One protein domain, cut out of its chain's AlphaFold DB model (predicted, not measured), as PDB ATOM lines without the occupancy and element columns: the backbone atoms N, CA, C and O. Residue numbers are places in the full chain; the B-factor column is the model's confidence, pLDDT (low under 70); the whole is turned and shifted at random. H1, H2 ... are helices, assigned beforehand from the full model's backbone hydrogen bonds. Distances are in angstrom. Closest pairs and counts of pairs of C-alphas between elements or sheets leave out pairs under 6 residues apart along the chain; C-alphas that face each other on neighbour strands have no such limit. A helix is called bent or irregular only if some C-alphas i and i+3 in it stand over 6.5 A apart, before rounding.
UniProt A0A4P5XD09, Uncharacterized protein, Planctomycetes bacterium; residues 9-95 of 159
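Overview. This is residues 9 to 95 of the 159 residues of an uncharacterized protein of Planctomycetes bacterium (UniProt A0A4P5XD09). Picture a long, narrow, uneven U: H1 is the shorter arm, the short helices H2 and H3 make the turn, and the very long H4 runs back loosely beside H1 and far past it. Residues 73 to 95, of which 73 to 93 belong to H4, stick out alone and add much of the length. The printed part has 87 residues with four named helices, in the order H1, H2, H3, H4, and no named strand; the class is all helix. It is extended, with a radius of gyration of the C-alphas of 21.3 A, a rod spanning 72 by 21 by 16 A.

Arrangement. Start with H1, residues 9 to 30, which has a kink of 26 degrees near residue 16; it is neither bent nor irregular, but only just: C-alphas 16 and 19 are 6.4 A apart. Next comes H2, residues 32 to 38, close to H1 but not clearly touching and about perpendicular to it at 89 degrees; their closest C-alphas, of Val 28 and Val 35, are 7.1 A apart. H3, residues 42 to 49, is close to H2 but not clearly touching, at a steep tilt of 57 degrees, opposite ways; their closest C-alphas, of Glu 36 and His 42, are 6.2 A apart. H4, residues 53 to 93, is close to H1 but not clearly touching, at a shallow tilt of 22 degrees, opposite ways; look at their closest C-alphas, of Leu 25 and Ala 58, 7.0 A apart. H3 and H4 are also close but not clearly touching, about perpendicular at 74 degrees; their closest C-alphas are those of Arg 46 and Phe 53, 7.0 A apart. H1 and H3 are apart, and so are H2 and H4. Each O i to N i+4 pair is within hydrogen-bond range in H3 and H4, against 16 of 18 in H1 and 2 of 3 in H2.

Along the chain. Find C-alpha 9 at (-58.883, 47.117, 22.227); from there H1 runs 32.1 A to C-alpha 30. Then find C-alpha 53 at (-37.800, 33.505, 46.966), from which H4 runs 59.5 A to C-alpha 93 at (-56.664, 76.497, 10.373).

Size, cuts and confidence. The two C-alphas farthest apart, of Ala 43 and Gly 95, are 72.2 A apart. The printed part has no cut, and its three links are tight. Residues 9 to 11 and residue 95 have pLDDT under 70.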
ATOM      1  N   GLY A   9     -58.708  48.464  21.679       66.12
ATOM      2  CA  GLY A   9     -58.883  47.117  22.227       66.12
ATOM      3  C   GLY A   9     -57.820  46.750  23.266       66.12
ATOM      4  O   GLY A   9     -58.145  46.169  24.298       66.12
ATOM      5  N   ARG A  10     -56.557  47.130  23.040       68.38
ATOM      6  CA  ARG A  10     -55.447  46.791  23.950       68.38
ATOM      7  C   ARG A  10     -55.561  47.513  25.289       68.38
ATOM      8  O   ARG A  10     -55.281  46.919  26.327       68.38
ATOM      9  N   ASP A  11     -56.041  48.751  25.265       68.69
ATOM     10  CA  ASP A  11     -56.173  49.593  26.457       68.69
ATOM     11  C   ASP A  11     -57.265  49.071  27.403       68.69
ATOM     12  O   ASP A  11     -57.103  49.081  28.625       68.69
ATOM     13  N   HIS A  12     -58.360  48.552  26.840       73.88
ATOM     14  CA  HIS A  12     -59.426  47.908  27.604       73.88
ATOM     15  C   HIS A  12     -58.950  46.603  28.257       73.88
ATOM     16  O   HIS A  12     -59.177  46.384  29.447       73.88
ATOM     17  N   TRP A  13     -58.233  45.767  27.497       74.81
ATOM     18  CA  TRP A  13     -57.655  44.524  28.011       74.81
ATOM     19  C   TRP A  13     -56.679  44.782  29.156       74.81
ATOM     20  O   TRP A  13     -56.775  44.124  30.185       74.81
ATOM     21  N   PHE A  14     -55.801  45.781  29.036       70.81
ATOM     22  CA  PHE A  14     -54.854  46.127  30.099       70.81
ATOM     23  C   PHE A  14     -55.551  46.542  31.397       70.81
ATOM     24  O   PHE A  14     -55.181  46.073  32.475       70.81
ATOM     25  N   ARG A  15     -56.596  47.374  31.310       75.81
ATOM     26  CA  ARG A  15     -57.363  47.820  32.485       75.81
ATOM     27  C   ARG A  15     -58.108  46.683  33.179       75.81
ATOM     28  O   ARG A  15     -58.230  46.724  34.396       75.81
ATOM     29  N   GLN A  16     -58.574  45.679  32.438       81.00
ATOM     30  CA  GLN A  16     -59.205  44.491  33.020       81.00
ATOM     31  C   GLN A  16     -58.193  43.490  33.579       81.00
ATOM     32  O   GLN A  16     -58.430  42.915  34.637       81.00
ATOM     33  N   LEU A  17     -57.054  43.301  32.908       81.38
ATOM     34  CA  LEU A  17     -56.030  42.353  33.349       81.38
ATOM     35  C   LEU A  17     -55.355  42.814  34.645       81.38
ATOM     36  O   LEU A  17     -55.000  42.001  35.489       81.38
ATOM     37  N   THR A  18     -55.205  44.127  34.808       78.12
ATOM     38  CA  THR A  18     -54.533  44.768  35.939       78.12
ATOM     39  C   THR A  18     -55.070  44.347  37.321       78.12
ATOM     40  O   THR A  18     -54.293  43.814  38.116       78.12
ATOM     41  N   PRO A  19     -56.366  44.534  37.646       83.12
ATOM     42  CA  PRO A  19     -56.905  44.127  38.941       83.12
ATOM     43  C   PRO A  19     -56.868  42.610  39.126       83.12
ATOM     44  O   PRO A  19     -56.680  42.156  40.247       83.12
ATOM     45  N   ILE A  20     -56.986  41.830  38.045       83.25
ATOM     46  CA  ILE A  20     -56.902  40.365  38.095       83.25
ATOM     47  C   ILE A  20     -55.489  39.928  38.481       83.25
ATOM     48  O   ILE A  20     -55.329  39.073  39.344       83.25
ATOM     49  N   LEU A  21     -54.459  40.531  37.885       81.12
ATOM     50  CA  LEU A  21     -53.062  40.199  38.155       81.12
ATOM     51  C   LEU A  21     -52.671  40.601  39.584       81.12
ATOM     52  O   LEU A  21     -52.026  39.822  40.280       81.12
ATOM     53  N   LEU A  22     -53.135  41.763  40.059       81.19
ATOM     54  CA  LEU A  22     -52.953  42.188  41.451       81.19
ATOM     55  C   LEU A  22     -53.718  41.301  42.442       81.19
ATOM     56  O   LEU A  22     -53.168  40.958  43.483       81.19
ATOM     57  N   LEU A  23     -54.952  40.894  42.122       81.75
ATOM     58  CA  LEU A  23     -55.719  39.944  42.934       81.75
ATOM     59  C   LEU A  23     -55.040  38.581  42.990       81.75
ATOM     60  O   LEU A  23     -54.999  37.973  44.052       81.75
ATOM     61  N   LEU A  24     -54.488  38.113  41.873       82.38
ATOM     62  CA  LEU A  24     -53.778  36.843  41.802       82.38
ATOM     63  C   LEU A  24     -52.457  36.908  42.575       82.38
ATOM     64  O   LEU A  24     -52.144  35.983  43.316       82.38
ATOM     65  N   LEU A  25     -51.727  38.024  42.485       81.75
ATOM     66  CA  LEU A  25     -50.539  38.277  43.301       81.75
ATOM     67  C   LEU A  25     -50.890  38.298  44.797       81.75
ATOM     68  O   LEU A  25     -50.236  37.631  45.592       81.75
ATOM     69  N   LEU A  26     -51.946  39.026  45.176       81.00
ATOM     70  CA  LEU A  26     -52.430  39.087  46.553       81.00
ATOM     71  C   LEU A  26     -52.870  37.706  47.045       81.00
ATOM     72  O   LEU A  26     -52.541  37.330  48.163       81.00
ATOM     73  N   PHE A  27     -53.567  36.940  46.208       82.88
ATOM     74  CA  PHE A  27     -53.973  35.574  46.512       82.88
ATOM     75  C   PHE A  27     -52.752  34.688  46.775       82.88
ATOM     76  O   PHE A  27     -52.712  34.011  47.793       82.88
ATOM     77  N   VAL A  28     -51.725  34.744  45.924       78.31
ATOM     78  CA  VAL A  28     -50.479  33.984  46.123       78.31
ATOM     79  C   VAL A  28     -49.784  34.360  47.437       78.31
ATOM     80  O   VAL A  28     -49.273  33.478  48.117       78.31
ATOM     81  N   ILE A  29     -49.797  35.641  47.819       80.19
ATOM     82  CA  ILE A  29     -49.197  36.113  49.076       80.19
ATOM     83  C   ILE A  29     -50.028  35.677  50.295       80.19
ATOM     84  O   ILE A  29     -49.476  35.195  51.276       80.19
ATOM     85  N   VAL A  30     -51.354  35.836  50.254       83.44
ATOM     86  CA  VAL A  30     -52.252  35.522  51.384       83.44
ATOM     87  C   VAL A  30     -52.369  34.016  51.608       83.44
ATOM     88  O   VAL A  30     -52.430  33.556  52.745       83.44
ATOM     89  N   PHE A  31     -52.398  33.245  50.523       82.00
ATOM     90  CA  PHE A  31     -52.525  31.793  50.556       82.00
ATOM     91  C   PHE A  31     -51.175  31.081  50.452       82.00
ATOM     92  O   PHE A  31     -51.168  29.889  50.161       82.00
ATOM     93  N   GLU A  32     -50.054  31.758  50.737       76.12
ATOM     94  CA  GLU A  32     -48.706  31.169  50.779       76.12
ATOM     95  C   GLU A  32     -48.685  29.755  51.403       76.12
ATOM     96  O   GLU A  32     -48.306  28.823  50.693       76.12
ATOM     97  N   PRO A  33     -49.194  29.514  52.633       76.12
ATOM     98  CA  PRO A  33     -49.146  28.179  53.238       76.12
ATOM     99  C   PRO A  33     -49.996  27.131  52.498       76.12
ATOM    100  O   PRO A  33     -49.651  25.952  52.475       76.12
ATOM    101  N   ALA A  34     -51.101  27.533  51.865       78.56
ATOM    102  CA  ALA A  34     -51.920  26.623  51.064       78.56
ATOM    103  C   ALA A  34     -51.247  26.312  49.714       78.56
ATOM    104  O   ALA A  34     -51.254  25.166  49.261       78.56
ATOM    105  N   VAL A  35     -50.606  27.310  49.103       74.06
ATOM    106  CA  VAL A  35     -49.846  27.171  47.855       74.06
ATOM    107  C   VAL A  35     -48.633  26.259  48.059       74.06
ATOM    108  O   VAL A  35     -48.394  25.394  47.217       74.06
ATOM    109  N   GLU A  36     -47.931  26.363  49.192       72.38
ATOM    110  CA  GLU A  36     -46.815  25.467  49.537       72.38
ATOM    111  C   GLU A  36     -47.232  23.987  49.531       72.38
ATOM    112  O   GLU A  36     -46.466  23.132  49.085       72.38
ATOM    113  N   THR A  37     -48.452  23.677  49.983       77.19
ATOM    114  CA  THR A  37     -48.964  22.295  50.012       77.19
ATOM    115  C   THR A  37     -49.485  21.799  48.663       77.19
ATOM    116  O   THR A  37     -49.439  20.600  48.393       77.19
ATOM    117  N   MET A  38     -49.972  22.701  47.806       78.31
ATOM    118  CA  MET A  38     -50.564  22.352  46.511       78.31
ATOM    119  C   MET A  38     -49.550  22.268  45.367       78.31
ATOM    120  O   MET A  38     -49.839  21.608  44.370       78.31
ATOM    121  N   VAL A  39     -48.388  22.922  45.472       77.12
ATOM    122  CA  VAL A  39     -47.402  22.974  44.383       77.12
ATOM    123  C   VAL A  39     -46.340  21.877  44.560       77.12
ATOM    124  O   VAL A  39     -45.419  22.026  45.373       77.12
ATOM    125  N   PRO A  40     -46.396  20.774  43.784       78.12
ATOM    126  CA  PRO A  40     -45.339  19.772  43.805       78.12
ATOM    127  C   PRO A  40     -44.025  20.395  43.312       78.12
ATOM    128  O   PRO A  40     -43.968  20.985  42.236       78.12
ATOM    129  N   GLY A  41     -42.960  20.272  44.111       78.94
ATOM    130  CA  GLY A  41     -41.638  20.838  43.804       78.94
ATOM    131  C   GLY A  41     -41.264  22.104  44.584       78.94
ATOM    132  O   GLY A  41     -40.150  22.599  44.411       78.94
ATOM    133  N   HIS A  42     -42.120  22.593  45.491       76.62
ATOM    134  CA  HIS A  42     -41.799  23.747  46.343       76.62
ATOM    135  C   HIS A  42     -40.502  23.550  47.151       76.62
ATOM    136  O   HIS A  42     -39.668  24.450  47.220       76.62
ATOM    137  N   ALA A  43     -40.276  22.347  47.691       80.00
ATOM    138  CA  ALA A  43     -39.065  22.024  48.449       80.00
ATOM    139  C   ALA A  43     -37.777  22.173  47.616       80.00
ATOM    140  O   ALA A  43     -36.785  22.704  48.108       80.00
ATOM    141  N   TRP A  44     -37.807  21.765  46.341       83.94
ATOM    142  CA  TRP A  44     -36.678  21.930  45.421       83.94
ATOM    143  C   TRP A  44     -36.420  23.411  45.107       83.94
ATOM    144  O   TRP A  44     -35.277  23.865  45.121       83.94
ATOM    145  N   PHE A  45     -37.487  24.192  44.901       78.25
ATOM    146  CA  PHE A  45     -37.394  25.634  44.656       78.25
ATOM    147  C   PHE A  45     -36.843  26.401  45.860       78.25
ATOM    148  O   PHE A  45     -35.946  27.230  45.706       78.25
ATOM    149  N   ARG A  46     -37.335  26.093  47.063       80.75
ATOM    150  CA  ARG A  46     -36.867  26.688  48.321       80.75
ATOM    151  C   ARG A  46     -35.387  26.386  48.557       80.75
ATOM    152  O   ARG A  46     -34.645  27.260  48.990       80.75
ATOM    153  N   GLN A  47     -34.941  25.184  48.190       86.94
ATOM    154  CA  GLN A  47     -33.539  24.790  48.300       86.94
ATOM    155  C   GLN A  47     -32.620  25.568  47.345       86.94
ATOM    156  O   GLN A  47     -31.489  25.863  47.718       86.94
ATOM    157  N   GLN A  48     -33.089  25.928  46.143       89.62
ATOM    158  CA  GLN A  48     -32.277  26.696  45.190       89.62
ATOM    159  C   GLN A  48     -32.329  28.212  45.382       89.62
ATOM    160  O   GLN A  48     -31.312  28.887  45.241       89.62
ATOM    161  N   PHE A  49     -33.499  28.765  45.694       83.62
ATOM    162  CA  PHE A  49     -33.699  30.218  45.720       83.62
ATOM    163  C   PHE A  49     -33.820  30.807  47.136       83.62
ATOM    164  O   PHE A  49     -33.832  32.033  47.296       83.62
ATOM    165  N   GLY A  50     -33.851  29.951  48.160       87.06
ATOM    166  CA  GLY A  50     -33.926  30.314  49.574       87.06
ATOM    167  C   GLY A  50     -35.348  30.574  50.082       87.06
ATOM    168  O   GLY A  50     -36.305  30.679  49.313       87.06
ATOM    169  N   ASP A  51     -35.473  30.740  51.402       85.12
ATOM    170  CA  ASP A  51     -36.758  30.934  52.098       85.12
ATOM    171  C   ASP A  51     -37.519  32.198  51.675       85.12
ATOM    172  O   ASP A  51     -38.726  32.289  51.855       85.12
ATOM    173  N   HIS A  52     -36.829  33.177  51.086       83.62
ATOM    174  CA  HIS A  52     -37.424  34.450  50.672       83.62
ATOM    175  C   HIS A  52     -37.693  34.545  49.168       83.62
ATOM    176  O   HIS A  52     -37.923  35.648  48.665       83.62
ATOM    177  N   PHE A  53     -37.633  33.437  48.419       82.62
ATOM    178  CA  PHE A  53     -37.800  33.505  46.966       82.62
ATOM    179  C   PHE A  53     -39.169  34.069  46.573       82.62
ATOM    180  O   PHE A  53     -39.243  34.903  45.674       82.62
ATOM    181  N   LEU A  54     -40.229  33.659  47.275       78.50
ATOM    182  CA  LEU A  54     -41.608  34.017  46.953       78.50
ATOM    183  C   LEU A  54     -41.832  35.521  47.148       78.50
ATOM    184  O   LEU A  54     -42.343  36.200  46.259       78.50
ATOM    185  N   LEU A  55     -41.318  36.067  48.255       81.25
ATOM    186  CA  LEU A  55     -41.325  37.503  48.535       81.25
ATOM    187  C   LEU A  55     -40.510  38.291  47.497       81.25
ATOM    188  O   LEU A  55     -40.966  39.321  47.002       81.25
ATOM    189  N   ARG A  56     -39.310  37.814  47.137       83.88
ATOM    190  CA  ARG A  56     -38.463  38.459  46.116       83.88
ATOM    191  C   ARG A  56     -39.119  38.434  44.740       83.88
ATOM    192  O   ARG A  56     -39.063  39.432  44.029       83.88
ATOM    193  N   PHE A  57     -39.762  37.328  44.385       82.88
ATOM    194  CA  PHE A  57     -40.493  37.172  43.135       82.88
ATOM    195  C   PHE A  57     -41.719  38.086  43.088       82.88
ATOM    196  O   PHE A  57     -41.899  38.811  42.112       82.88
ATOM    197  N   ALA A  58     -42.511  38.130  44.163       82.44
ATOM    198  CA  ALA A  58     -43.654  39.028  44.279       82.44
ATOM    199  C   ALA A  58     -43.232  40.503  44.199       82.44
ATOM    200  O   ALA A  58     -43.843  41.285  43.472       82.44
ATOM    201  N   CYS A  59     -42.144  40.873  44.880       85.00
ATOM    202  CA  CYS A  59     -41.563  42.211  44.794       85.00
ATOM    203  C   CYS A  59     -41.074  42.523  43.369       85.00
ATOM    204  O   CYS A  59     -41.366  43.589  42.835       85.00
ATOM    205  N   GLY A  60     -40.407  41.571  42.709       85.44
ATOM    206  CA  GLY A  60     -39.981  41.697  41.313       85.44
ATOM    207  C   GLY A  60     -41.152  41.905  40.350       85.44
ATOM    208  O   GLY A  60     -41.100  42.802  39.510       85.44
ATOM    209  N   LEU A  61     -42.238  41.142  40.512       83.88
ATOM    210  CA  LEU A  61     -43.479  41.323  39.755       83.88
ATOM    211  C   LEU A  61     -44.105  42.696  40.000       83.88
ATOM    212  O   LEU A  61     -44.550  43.337  39.051       83.88
ATOM    213  N   LEU A  62     -44.109  43.170  41.248       84.81
ATOM    214  CA  LEU A  62     -44.639  44.483  41.602       84.81
ATOM    215  C   LEU A  62     -43.821  45.615  40.961       84.81
ATOM    216  O   LEU A  62     -44.394  46.533  40.377       84.81
ATOM    217  N   VAL A  63     -42.488  45.529  41.003       85.06
ATOM    218  CA  VAL A  63     -41.592  46.489  40.337       85.06
ATOM    219  C   VAL A  63     -41.814  46.472  38.826       85.06
ATOM    220  O   VAL A  63     -41.984  47.529  38.219       85.06
ATOM    221  N   PHE A  64     -41.863  45.288  38.215       85.81
ATOM    222  CA  PHE A  64     -42.139  45.145  36.788       85.81
ATOM    223  C   PHE A  64     -43.490  45.765  36.412       85.81
ATOM    224  O   PHE A  64     -43.584  46.522  35.447       85.81
ATOM    225  N   TYR A  65     -44.523  45.514  37.212       81.69
ATOM    226  CA  TYR A  65     -45.847  46.093  37.024       81.69
ATOM    227  C   TYR A  65     -45.832  47.628  37.106       81.69
ATOM    228  O   TYR A  65     -46.409  48.296  36.246       81.69
ATOM    229  N   VAL A  66     -45.122  48.204  38.080       85.94
ATOM    230  CA  VAL A  66     -44.946  49.662  38.187       85.94
ATOM    231  C   VAL A  66     -44.234  50.232  36.955       85.94
ATOM    232  O   VAL A  66     -44.645  51.275  36.450       85.94
ATOM    233  N   LEU A  67     -43.220  49.545  36.418       85.44
ATOM    234  CA  LEU A  67     -42.541  49.966  35.185       85.44
ATOM    235  C   LEU A  67     -43.478  49.941  33.970       85.44
ATOM    236  O   LEU A  67     -43.453  50.867  33.159       85.44
ATOM    237  N   VAL A  68     -44.329  48.919  33.858       85.50
ATOM    238  CA  VAL A  68     -45.337  48.832  32.791       85.50
ATOM    239  C   VAL A  68     -46.350  49.974  32.905       85.50
ATOM    240  O   VAL A  68     -46.606  50.660  31.916       85.50
ATOM    241  N   LEU A  69     -46.870  50.242  34.110       83.81
ATOM    242  CA  LEU A  69     -47.750  51.387  34.361       83.81
ATOM    243  C   LEU A  69     -47.081  52.714  34.000       83.81
ATOM    244  O   LEU A  69     -47.709  53.583  33.395       83.81
ATOM    245  N   TRP A  70     -45.809  52.875  34.353       86.25
ATOM    246  CA  TRP A  70     -45.069  54.088  34.042       86.25
ATOM    247  C   TRP A  70     -44.921  54.292  32.529       86.25
ATOM    248  O   TRP A  70     -45.159  55.395  32.028       86.25
ATOM    249  N   GLY A  71     -44.626  53.223  31.785       86.06
ATOM    250  CA  GLY A  71     -44.614  53.240  30.322       86.06
ATOM    251  C   GLY A  71     -45.965  53.643  29.723       86.06
ATOM    252  O   GLY A  71     -46.019  54.472  28.812       86.06
ATOM    253  N   GLU A  72     -47.066  53.132  30.275       84.06
ATOM    254  CA  GLU A  72     -48.423  53.505  29.864       84.06
ATOM    255  C   GLU A  72     -48.745  54.976  30.152       84.06
ATOM    256  O   GLU A  72     -49.296  55.665  29.291       84.06
ATOM    257  N   CYS A  73     -48.335  55.502  31.309       82.69
ATOM    258  CA  CYS A  73     -48.464  56.927  31.619       82.69
ATOM    259  C   CYS A  73     -47.723  57.799  30.598       82.69
ATOM    260  O   CYS A  73     -48.279  58.792  30.122       82.69
ATOM    261  N   ILE A  74     -46.499  57.420  30.214       83.06
ATOM    262  CA  ILE A  74     -45.728  58.132  29.185       83.06
ATOM    263  C   ILE A  74     -46.449  58.062  27.831       83.06
ATOM    264  O   ILE A  74     -46.598  59.082  27.154       83.06
ATOM    265  N   ARG A  75     -46.942  56.880  27.444       84.88
ATOM    266  CA  ARG A  75     -47.671  56.668  26.184       84.88
ATOM    267  C   ARG A  75     -48.943  57.517  26.110       84.88
ATOM    268  O   ARG A  75     -49.169  58.185  25.101       84.88
ATOM    269  N   LEU A  76     -49.734  57.537  27.183       84.38
ATOM    270  CA  LEU A  76     -50.948  58.350  27.304       84.38
ATOM    271  C   LEU A  76     -50.637  59.844  27.233       84.38
ATOM    272  O   LEU A  76     -51.305  60.572  26.499       84.38
ATOM    273  N   ASN A  77     -49.601  60.299  27.940       83.31
ATOM    274  CA  ASN A  77     -49.203  61.703  27.929       83.31
ATOM    275  C   ASN A  77     -48.765  62.166  26.528       83.31
ATOM    276  O   ASN A  77     -49.167  63.234  26.060       83.31
ATOM    277  N   ASN A  78     -48.005  61.330  25.817       83.62
ATOM    278  CA  ASN A  78     -47.612  61.594  24.434       83.62
ATOM    279  C   ASN A  78     -48.833  61.638  23.499       83.62
ATOM    280  O   ASN A  78     -48.928  62.531  22.655       83.62
ATOM    281  N   GLY A  79     -49.792  60.723  23.681       83.19
ATOM    282  CA  GLY A  79     -51.047  60.704  22.927       83.19
ATOM    283  C   GLY A  79     -51.892  61.962  23.143       83.19
ATOM    284  O   GLY A  79     -52.307  62.596  22.176       83.19
ATOM    285  N   LEU A  80     -52.088  62.376  24.398       83.81
ATOM    286  CA  LEU A  80     -52.814  63.604  24.741       83.81
ATOM    287  C   LEU A  80     -52.133  64.844  24.164       83.81
ATOM    288  O   LEU A  80     -52.799  65.702  23.590       83.81
ATOM    289  N   THR A  81     -50.803  64.913  24.248       86.81
ATOM    290  CA  THR A  81     -50.031  66.024  23.678       86.81
ATOM    291  C   THR A  81     -50.197  66.094  22.158       86.81
ATOM    292  O   THR A  81     -50.380  67.180  21.605       86.81
ATOM    293  N   ALA A  82     -50.191  64.947  21.472       83.31
ATOM    294  CA  ALA A  82     -50.425  64.880  20.032       83.31
ATOM    295  C   ALA A  82     -51.850  65.321  19.655       83.31
ATOM    296  O   ALA A  82     -52.016  66.102  18.719       83.31
ATOM    297  N   VAL A  83     -52.866  64.884  20.407       85.88
ATOM    298  CA  VAL A  83     -54.263  65.301  20.200       85.88
ATOM    299  C   VAL A  83     -54.429  66.801  20.437       85.88
ATOM    300  O   VAL A  83     -55.005  67.482  19.594       85.88
ATOM    301  N   LEU A  84     -53.874  67.346  21.523       87.62
ATOM    302  CA  LEU A  84     -53.911  68.784  21.808       87.62
ATOM    303  C   LEU A  84     -53.236  69.599  20.704       87.62
ATOM    304  O   LEU A  84     -53.757  70.635  20.292       87.62
ATOM    305  N   LYS A  85     -52.100  69.120  20.186       82.44
ATOM    306  CA  LYS A  85     -51.418  69.752  19.054       82.44
ATOM    307  C   LYS A  85     -52.285  69.723  17.794       82.44
ATOM    308  O   LYS A  85     -52.432  70.759  17.154       82.44
ATOM    309  N   ALA A  86     -52.914  68.590  17.486       80.31
ATOM    310  CA  ALA A  86     -53.815  68.460  16.343       80.31
ATOM    311  C   ALA A  86     -55.059  69.356  16.472       80.31
ATOM    312  O   ALA A  86     -55.441  70.013  15.507       80.31
ATOM    313  N   MET A  87     -55.664  69.442  17.663       79.88
ATOM    314  CA  MET A  87     -56.783  70.353  17.935       79.88
ATOM    315  C   MET A  87     -56.362  71.812  17.786       79.88
ATOM    316  O   MET A  87     -57.065  72.588  17.147       79.88
ATOM    317  N   ARG A  88     -55.195  72.184  18.323       81.81
ATOM    318  CA  ARG A  88     -54.642  73.531  18.161       81.81
ATOM    319  C   ARG A  88     -54.411  73.862  16.689       81.81
ATOM    320  O   ARG A  88     -54.804  74.933  16.249       81.81
ATOM    321  N   GLU A  89     -53.807  72.959  15.923       80.12
ATOM    322  CA  GLU A  89     -53.596  73.147  14.482       80.12
ATOM    323  C   GLU A  89     -54.921  73.265  13.716       80.12
ATOM    324  O   GLU A  89     -55.033  74.102  12.822       80.12
ATOM    325  N   ALA A  90     -55.936  72.475  14.076       76.50
ATOM    326  CA  ALA A  90     -57.268  72.564  13.485       76.50
ATOM    327  C   ALA A  90     -57.952  73.902  13.806       76.50
ATOM    328  O   ALA A  90     -58.514  74.526  12.911       76.50
ATOM    329  N   LEU A  91     -57.852  74.377  15.050       76.25
ATOM    330  CA  LEU A  91     -58.382  75.675  15.476       76.25
ATOM    331  C   LEU A  91     -57.673  76.848  14.787       76.25
ATOM    332  O   LEU A  91     -58.332  77.795  14.365       76.25
ATOM    333  N   VAL A  92     -56.350  76.769  14.621       75.44
ATOM    334  CA  VAL A  92     -55.570  77.759  13.861       75.44
ATOM    335  C   VAL A  92     -56.003  77.769  12.391       75.44
ATOM    336  O   VAL A  92     -56.244  78.834  11.834       75.44
ATOM    337  N   LYS A  93     -56.170  76.597  11.761       73.56
ATOM    338  CA  LYS A  93     -56.664  76.497  10.373       73.56
ATOM    339  C   LYS A  93     -58.096  77.001  10.204       73.56
ATOM    340  O   LYS A  93     -58.416  77.547   9.157       73.56
ATOM    341  N   ALA A  94     -58.943  76.818  11.214       74.56
ATOM    342  CA  ALA A  94     -60.315  77.313  11.226       74.56
ATOM    343  C   ALA A  94     -60.414  78.827  11.498       74.56
ATOM    344  O   ALA A  94     -61.521  79.347  11.578       74.56
ATOM    345  N   GLY A  95     -59.286  79.529  11.684       65.25
ATOM    346  CA  GLY A  95     -59.268  80.952  12.036       65.25
ATOM    347  C   GLY A  95     -59.789  81.252  13.446       65.25
ATOM    348  O   GLY A  95     -59.958  82.410  13.800       65.25
TER     349      GLY A  95